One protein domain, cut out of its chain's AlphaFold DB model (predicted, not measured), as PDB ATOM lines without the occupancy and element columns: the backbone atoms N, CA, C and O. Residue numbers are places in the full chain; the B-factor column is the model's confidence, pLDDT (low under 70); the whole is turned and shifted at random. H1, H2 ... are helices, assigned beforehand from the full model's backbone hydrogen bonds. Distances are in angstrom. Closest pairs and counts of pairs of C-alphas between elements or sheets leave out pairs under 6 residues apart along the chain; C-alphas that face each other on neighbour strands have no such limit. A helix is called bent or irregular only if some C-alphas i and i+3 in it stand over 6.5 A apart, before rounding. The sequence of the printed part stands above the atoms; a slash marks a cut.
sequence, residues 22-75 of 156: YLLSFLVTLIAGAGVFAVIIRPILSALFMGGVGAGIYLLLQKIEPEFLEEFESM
ATOM      1  N   TYR A  22      11.947  25.345  17.377       78.69
ATOM      2  CA  TYR A  22      10.972  24.397  17.911       78.69
ATOM      3  C   TYR A  22      11.157  24.219  19.420       78.69
ATOM      4  O   TYR A  22      10.184  24.342  20.166       78.69
ATOM      5  N   LEU A  23      12.396  24.020  19.879       82.69
ATOM      6  CA  LEU A  23      12.719  23.822  21.291       82.69
ATOM      7  C   LEU A  23      12.349  25.053  22.128       82.69
ATOM      8  O   LEU A  23      11.653  24.925  23.134       82.69
ATOM      9  N   LEU A  24      12.721  26.257  21.677       79.75
ATOM     10  CA  LEU A  24      12.341  27.503  22.352       79.75
ATOM     11  C   LEU A  24      10.820  27.658  22.443       79.75
ATOM     12  O   LEU A  24      10.288  28.013  23.496       79.75
ATOM     13  N   SER A  25      10.100  27.384  21.355       71.00
ATOM     14  CA  SER A  25       8.643  27.520  21.344       71.00
ATOM     15  C   SER A  25       7.949  26.464  22.205       71.00
ATOM     16  O   SER A  25       6.956  26.763  22.879       71.00
ATOM     17  N   PHE A  26       8.500  25.251  22.243       74.06
ATOM     18  CA  PHE A  26       8.045  24.178  23.115       74.06
ATOM     19  C   PHE A  26       8.220  24.559  24.591       74.06
ATOM     20  O   PHE A  26       7.244  24.511  25.339       74.06
ATOM     21  N   LEU A  27       9.401  25.050  24.994       79.12
ATOM     22  CA  LEU A  27       9.664  25.508  26.366       79.12
ATOM     23  C   LEU A  27       8.726  26.648  26.785       79.12
ATOM     24  O   LEU A  27       8.130  26.603  27.861       79.12
ATOM     25  N   VAL A  28       8.546  27.652  25.921       71.44
ATOM     26  CA  VAL A  28       7.645  28.785  26.194       71.44
ATOM     27  C   VAL A  28       6.196  28.317  26.337       71.44
ATOM     28  O   VAL A  28       5.462  28.819  27.189       71.44
ATOM     29  N   THR A  29       5.765  27.348  25.530       70.06
ATOM     30  CA  THR A  29       4.386  26.848  25.590       70.06
ATOM     31  C   THR A  29       4.147  25.935  26.792       70.06
ATOM     32  O   THR A  29       3.061  25.976  27.371       70.06
ATOM     33  N   LEU A  30       5.172  25.189  27.212       71.12
ATOM     34  CA  LEU A  30       5.164  24.366  28.420       71.12
ATOM     35  C   LEU A  30       5.062  25.239  29.682       71.12
ATOM     36  O   LEU A  30       4.215  24.983  30.535       71.12
ATOM     37  N   ILE A  31       5.835  26.329  29.758       71.94
ATOM     38  CA  ILE A  31       5.774  27.306  30.862       71.94
ATOM     39  C   ILE A  31       4.437  28.063  30.884       71.94
ATOM     40  O   ILE A  31       3.919  28.380  31.952       71.94
ATOM     41  N   ALA A  32       3.850  28.339  29.718       71.06
ATOM     42  CA  ALA A  32       2.588  29.069  29.619       71.06
ATOM     43  C   ALA A  32       1.358  28.270  30.099       71.06
ATOM     44  O   ALA A  32       0.275  28.850  30.175       71.06
ATOM     45  N   GLY A  33       1.489  26.966  30.385       61.66
ATOM     46  CA  GLY A  33       0.377  26.130  30.860       61.66
ATOM     47  C   GLY A  33      -0.817  26.102  29.898       61.66
ATOM     48  O   GLY A  33      -1.968  26.018  30.325       61.66
ATOM     49  N   ALA A  34      -0.563  26.252  28.596       60.75
ATOM     50  CA  ALA A  34      -1.609  26.359  27.591       60.75
ATOM     51  C   ALA A  34      -2.142  24.969  27.199       60.75
ATOM     52  O   ALA A  34      -1.400  23.990  27.177       60.75
ATOM     53  N   GLY A  35      -3.437  24.876  26.872       66.38
ATOM     54  CA  GLY A  35      -4.066  23.613  26.473       66.38
ATOM     55  C   GLY A  35      -3.351  22.940  25.292       66.38
ATOM     56  O   GLY A  35      -2.737  23.615  24.471       66.38
ATOM     57  N   VAL A  36      -3.471  21.611  25.186       66.25
ATOM     58  CA  VAL A  36      -2.751  20.730  24.232       66.25
ATOM     59  C   VAL A  36      -2.721  21.267  22.790       66.25
ATOM     60  O   VAL A  36      -1.734  21.119  22.077       66.25
ATOM     61  N   PHE A  37      -3.771  21.967  22.365       68.50
ATOM     62  CA  PHE A  37      -3.859  22.586  21.041       68.50
ATOM     63  C   PHE A  37      -2.849  23.731  20.827       68.50
ATOM     64  O   PHE A  37      -2.248  23.856  19.760       68.50
ATOM     65  N   ALA A  38      -2.620  24.551  21.856       65.88
ATOM     66  CA  ALA A  38      -1.616  25.608  21.828       65.88
ATOM     67  C   ALA A  38      -0.197  25.026  21.818       65.88
ATOM     68  O   ALA A  38       0.658  25.568  21.128       65.88
ATOM     69  N   VAL A  39       0.027  23.900  22.507       67.31
ATOM     70  CA  VAL A  39       1.316  23.183  22.534       67.31
ATOM     71  C   VAL A  39       1.756  22.740  21.143       67.31
ATOM     72  O   VAL A  39       2.947  22.736  20.874       67.31
ATOM     73  N   ILE A  40       0.826  22.424  20.241       70.81
ATOM     74  CA  ILE A  40       1.157  21.943  18.892       70.81
ATOM     75  C   ILE A  40       1.276  23.105  17.896       70.81
ATOM     76  O   ILE A  40       2.212  23.162  17.103       70.81
ATOM     77  N   ILE A  41       0.351  24.068  17.929       76.69
ATOM     78  CA  ILE A  41       0.290  25.120  16.900       76.69
ATOM     79  C   ILE A  41       1.388  26.175  17.067       76.69
ATOM     80  O   ILE A  41       1.958  26.632  16.072       76.69
ATOM     81  N   ARG A  42       1.711  26.572  18.303       75.44
ATOM     82  CA  ARG A  42       2.735  27.597  18.568       75.44
ATOM     83  C   ARG A  42       4.128  27.211  18.057       75.44
ATOM     84  O   ARG A  42       4.715  28.043  17.361       75.44
ATOM     85  N   PRO A  43       4.644  25.994  18.319       74.25
ATOM     86  CA  PRO A  43       5.950  25.602  17.806       74.25
ATOM     87  C   PRO A  43       5.974  25.448  16.294       74.25
ATOM     88  O   PRO A  43       6.981  25.798  15.691       74.25
ATOM     89  N   ILE A  44       4.873  25.037  15.660       75.06
ATOM     90  CA  ILE A  44       4.792  24.992  14.194       75.06
ATOM     91  C   ILE A  44       4.912  26.400  13.603       75.06
ATOM     92  O   ILE A  44       5.728  26.616  12.708       75.06
ATOM     93  N   LEU A  45       4.152  27.379  14.113       78.00
ATOM     94  CA  LEU A  45       4.276  28.763  13.641       78.00
ATOM     95  C   LEU A  45       5.664  29.344  13.926       78.00
ATOM     96  O   LEU A  45       6.210  30.041  13.076       78.00
ATOM     97  N   SER A  46       6.239  29.049  15.093       74.12
ATOM     98  CA  SER A  46       7.578  29.509  15.467       74.12
ATOM     99  C   SER A  46       8.658  28.911  14.567       74.12
ATOM    100  O   SER A  46       9.519  29.640  14.092       74.12
ATOM    101  N   ALA A  47       8.587  27.611  14.276       75.50
ATOM    102  CA  ALA A  47       9.503  26.937  13.360       75.50
ATOM    103  C   ALA A  47       9.380  27.495  11.937       75.50
ATOM    104  O   ALA A  47      10.392  27.735  11.285       75.50
ATOM    105  N   LEU A  48       8.157  27.779  11.475       78.19
ATOM    106  CA  LEU A  48       7.932  28.397  10.168       78.19
ATOM    107  C   LEU A  48       8.546  29.803  10.097       78.19
ATOM    108  O   LEU A  48       9.190  30.157   9.110       78.19
ATOM    109  N   PHE A  49       8.371  30.596  11.156       83.56
ATOM    110  CA  PHE A  49       8.907  31.952  11.235       83.56
ATOM    111  C   PHE A  49      10.435  31.941  11.304       83.56
ATOM    112  O   PHE A  49      11.092  32.639  10.537       83.56
ATOM    113  N   MET A  50      11.004  31.109  12.177       77.94
ATOM    114  CA  MET A  50      12.449  31.004  12.365       77.94
ATOM    115  C   MET A  50      13.138  30.388  11.144       77.94
ATOM    116  O   MET A  50      14.215  30.837  10.771       77.94
ATOM    117  N   GLY A  51      12.502  29.423  10.476       80.06
ATOM    118  CA  GLY A  51      12.986  28.861   9.215       80.06
ATOM    119  C   GLY A  51      12.973  29.887   8.080       80.06
ATOM    120  O   GLY A  51      13.954  30.011   7.352       80.06
ATOM    121  N   GLY A  52      11.906  30.686   7.967       85.44
ATOM    122  CA  GLY A  52      11.832  31.766   6.979       85.44
ATOM    123  C   GLY A  52      12.862  32.871   7.228       85.44
ATOM    124  O   GLY A  52      13.547  33.306   6.302       85.44
ATOM    125  N   VAL A  53      13.014  33.291   8.486       83.06
ATOM    126  CA  VAL A  53      14.010  34.295   8.887       83.06
ATOM    127  C   VAL A  53      15.431  33.755   8.707       83.06
ATOM    128  O   VAL A  53      16.265  34.447   8.133       83.06
ATOM    129  N   GLY A  54      15.697  32.513   9.112       81.00
ATOM    130  CA  GLY A  54      16.991  31.851   8.945       81.00
ATOM    131  C   GLY A  54      17.409  31.722   7.482       81.00
ATOM    132  O   GLY A  54      18.534  32.072   7.135       81.00
ATOM    133  N   ALA A  55      16.487  31.316   6.604       80.88
ATOM    134  CA  ALA A  55      16.733  31.268   5.163       80.88
ATOM    135  C   ALA A  55      16.999  32.665   4.575       80.88
ATOM    136  O   ALA A  55      17.884  32.832   3.736       80.88
ATOM    137  N   GLY A  56      16.266  33.683   5.039       84.50
ATOM    138  CA  GLY A  56      16.484  35.071   4.635       84.50
ATOM    139  C   GLY A  56      17.860  35.594   5.045       84.50
ATOM    140  O   GLY A  56      18.558  36.184   4.223       84.50
ATOM    141  N   ILE A  57      18.270  35.329   6.289       81.75
ATOM    142  CA  ILE A  57      19.592  35.688   6.814       81.75
ATOM    143  C   ILE A  57      20.688  34.960   6.027       81.75
ATOM    144  O   ILE A  57      21.622  35.612   5.577       81.75
ATOM    145  N   TYR A  58      20.545  33.656   5.768       75.94
ATOM    146  CA  TYR A  58      21.517  32.882   4.986       75.94
ATOM    147  C   TYR A  58      21.730  33.463   3.578       75.94
ATOM    148  O   TYR A  58      22.865  33.670   3.151       75.94
ATOM    149  N   LEU A  59      20.645  33.797   2.869       80.50
ATOM    150  CA  LEU A  59      20.732  34.426   1.546       80.50
ATOM    151  C   LEU A  59      21.369  35.820   1.602       80.50
ATOM    152  O   LEU A  59      22.028  36.240   0.649       80.50
ATOM    153  N   LEU A  60      21.167  36.548   2.702       78.56
ATOM    154  CA  LEU A  60      21.755  37.866   2.904       78.56
ATOM    155  C   LEU A  60      23.263  37.769   3.174       78.56
ATOM    156  O   LEU A  60      24.023  38.525   2.576       78.56
ATOM    157  N   LEU A  61      23.690  36.804   3.995       71.50
ATOM    158  CA  LEU A  61      25.105  36.523   4.263       71.50
ATOM    159  C   LEU A  61      25.828  36.078   2.990       71.50
ATOM    160  O   LEU A  61      26.867  36.642   2.666       71.50
ATOM    161  N   GLN A  62      25.224  35.179   2.203       69.06
ATOM    162  CA  GLN A  62      25.783  34.738   0.920       69.06
ATOM    163  C   GLN A  62      26.028  35.906  -0.051       69.06
ATOM    164  O   GLN A  62      26.910  35.841  -0.907       69.06
ATOM    165  N   LYS A  63      25.234  36.976   0.059       69.62
ATOM    166  CA  LYS A  63      25.321  38.141  -0.824       69.62
ATOM    167  C   LYS A  63      26.283  39.218  -0.320       69.62
ATOM    168  O   LYS A  63      26.740  40.020  -1.131       69.62
ATOM    169  N   ILE A  64      26.523  39.275   0.989       72.06
ATOM    170  CA  ILE A  64      27.307  40.338   1.625       72.06
ATOM    171  C   ILE A  64      28.756  39.893   1.813       72.06
ATOM    172  O   ILE A  64      29.639  40.628   1.384       72.06
ATOM    173  N   GLU A  65      29.007  38.698   2.353       60.81
ATOM    174  CA  GLU A  65      30.370  38.198   2.567       60.81
ATOM    175  C   GLU A  65      30.436  36.663   2.455       60.81
ATOM    176  O   GLU A  65      29.977  35.959   3.356       60.81
ATOM    177  N   PRO A  66      31.014  36.117   1.367       62.66
ATOM    178  CA  PRO A  66      31.182  34.672   1.214       62.66
ATOM    179  C   PRO A  66      32.230  34.070   2.169       62.66
ATOM    180  O   PRO A  66      32.213  32.862   2.375       62.66
ATOM    181  N   GLU A  67      33.104  34.880   2.776       61.84
ATOM    182  CA  GLU A  67      34.225  34.394   3.601       61.84
ATOM    183  C   GLU A  67      33.800  33.924   5.008       61.84
ATOM    184  O   GLU A  67      34.402  33.009   5.560       61.84
ATOM    185  N   PHE A  68      32.696  34.435   5.571       58.53
ATOM    186  CA  PHE A  68      32.209  33.993   6.892       58.53
ATOM    187  C   PHE A  68      31.560  32.597   6.900       58.53
ATOM    188  O   PHE A  68      31.383  32.006   7.967       58.53
ATOM    189  N   LEU A  69      31.181  32.059   5.736       58.03
ATOM    190  CA  LEU A  69      30.630  30.703   5.635       58.03
ATOM    191  C   LEU A  69      31.723  29.629   5.739       58.03
ATOM    192  O   LEU A  69      31.460  28.586   6.331       58.03
ATOM    193  N   GLU A  70      32.935  29.898   5.239       61.94
ATOM    194  CA  GLU A  70      34.077  28.972   5.348       61.94
ATOM    195  C   GLU A  70      34.518  28.784   6.804       61.94
ATOM    196  O   GLU A  70      34.861  27.677   7.216       61.94
ATOM    197  N   GLU A  71      34.446  29.835   7.625       60.31
ATOM    198  CA  GLU A  71      34.846  29.733   9.030       60.31
ATOM    199  C   GLU A  71      33.839  28.926   9.868       60.31
ATOM    200  O   GLU A  71      34.242  28.140  10.728       60.31
ATOM    201  N   PHE A  72      32.541  29.009   9.552       59.62
ATOM    202  CA  PHE A  72      31.518  28.153  10.169       59.62
ATOM    203  C   PHE A  72      31.618  26.688   9.707       59.62
ATOM    204  O   PHE A  72      31.294  25.781  10.469       59.62
ATOM    205  N   GLU A  73      32.092  26.447   8.482       58.94
ATOM    206  CA  GLU A  73      32.347  25.108   7.929       58.94
ATOM    207  C   GLU A  73      33.622  24.470   8.513       58.94
ATOM    208  O   GLU A  73      33.729  23.248   8.611       58.94
ATOM    209  N   SER A  74      34.570  25.299   8.957       58.47
ATOM    210  CA  SER A  74      35.791  24.861   9.642       58.47
ATOM    211  C   SER A  74      35.599  24.559  11.132       58.47
ATOM    212  O   SER A  74      36.500  24.001  11.763       58.47
ATOM    213  N   MET A  75      34.437  24.897  11.704       52.88
ATOM    214  CA  MET A  75      34.104  24.539  13.078       52.88
ATOM    215  C   MET A  75      33.855  23.023  13.123       52.88
ATOM    216  O   MET A  75      32.896  22.557  12.506       52.88
TER     217      MET A  75
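What this domain is: This is residues 22 to 75 of the 156 residues of an uncharacterized protein of Candidatus Hydrogenedentes bacterium (UniProt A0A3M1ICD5). One long helix, H2, makes the longest axis; the short H1 folds back along its first part as a helical hairpin, and the small H3 turns back at its far end, on the same side as H1. The two short helices are apart, with a bare stretch of H2 between them. The printed part has 54 residues, with three named helices in the order H1, H2, H3 and no named strand; its class is all helix. It is extended, with a radius of gyration of the C-alphas of 15.8 A, and spans 46 by 21 by 11 A.

Where its parts are: H1, residues 22 to 31, begins with C-alpha 22 at (10.972, 24.397, 17.911) and is 14.3 A long from first to last C-alpha. H2, residues 36 to 64, is 42.4 A long and ends with C-alpha 64 at (27.307, 40.338, 1.625). It is neither bent nor irregular, but only just: C-alphas 40 and 43 are 6.1 A apart. H3, residues 67 to 73, is 10.4 A long and ends with C-alpha 73 at (32.347, 25.108, 7.929).

How they stand to each other: H1 and H2 touch, H2 with residues 38 to 47 alone; their closest C-alphas, those of Ser 25 and Pro 43, are 4.8 A apart. This hairpin runs opposite ways at a steep tilt of 36 degrees, only just past shallow. H2 and H3 are close but not clearly touching, their closest C-alphas, those of Gln 62 and Leu 69, being 7.9 A apart; they run opposite ways at a steep tilt of 47 degrees. H1 and H3 are apart. Every O i to N i+4 pair is within hydrogen-bond range in H1, against 23 of 25 in H2 and 1 of 3 in H3, where 3 of 4 O i to N i+3 pairs are.

The domain as a whole: The C-alphas of Gly 35 and Glu 67, the two farthest apart, are 45.9 A apart. The printed part has no cut, and both links are tight. Residues 52 to 57, which belong to H2, stand free. Mean pLDDT of the printed part is 71.6; residues 33 to 39, 62 to 63 and 65 to 75 are under 70.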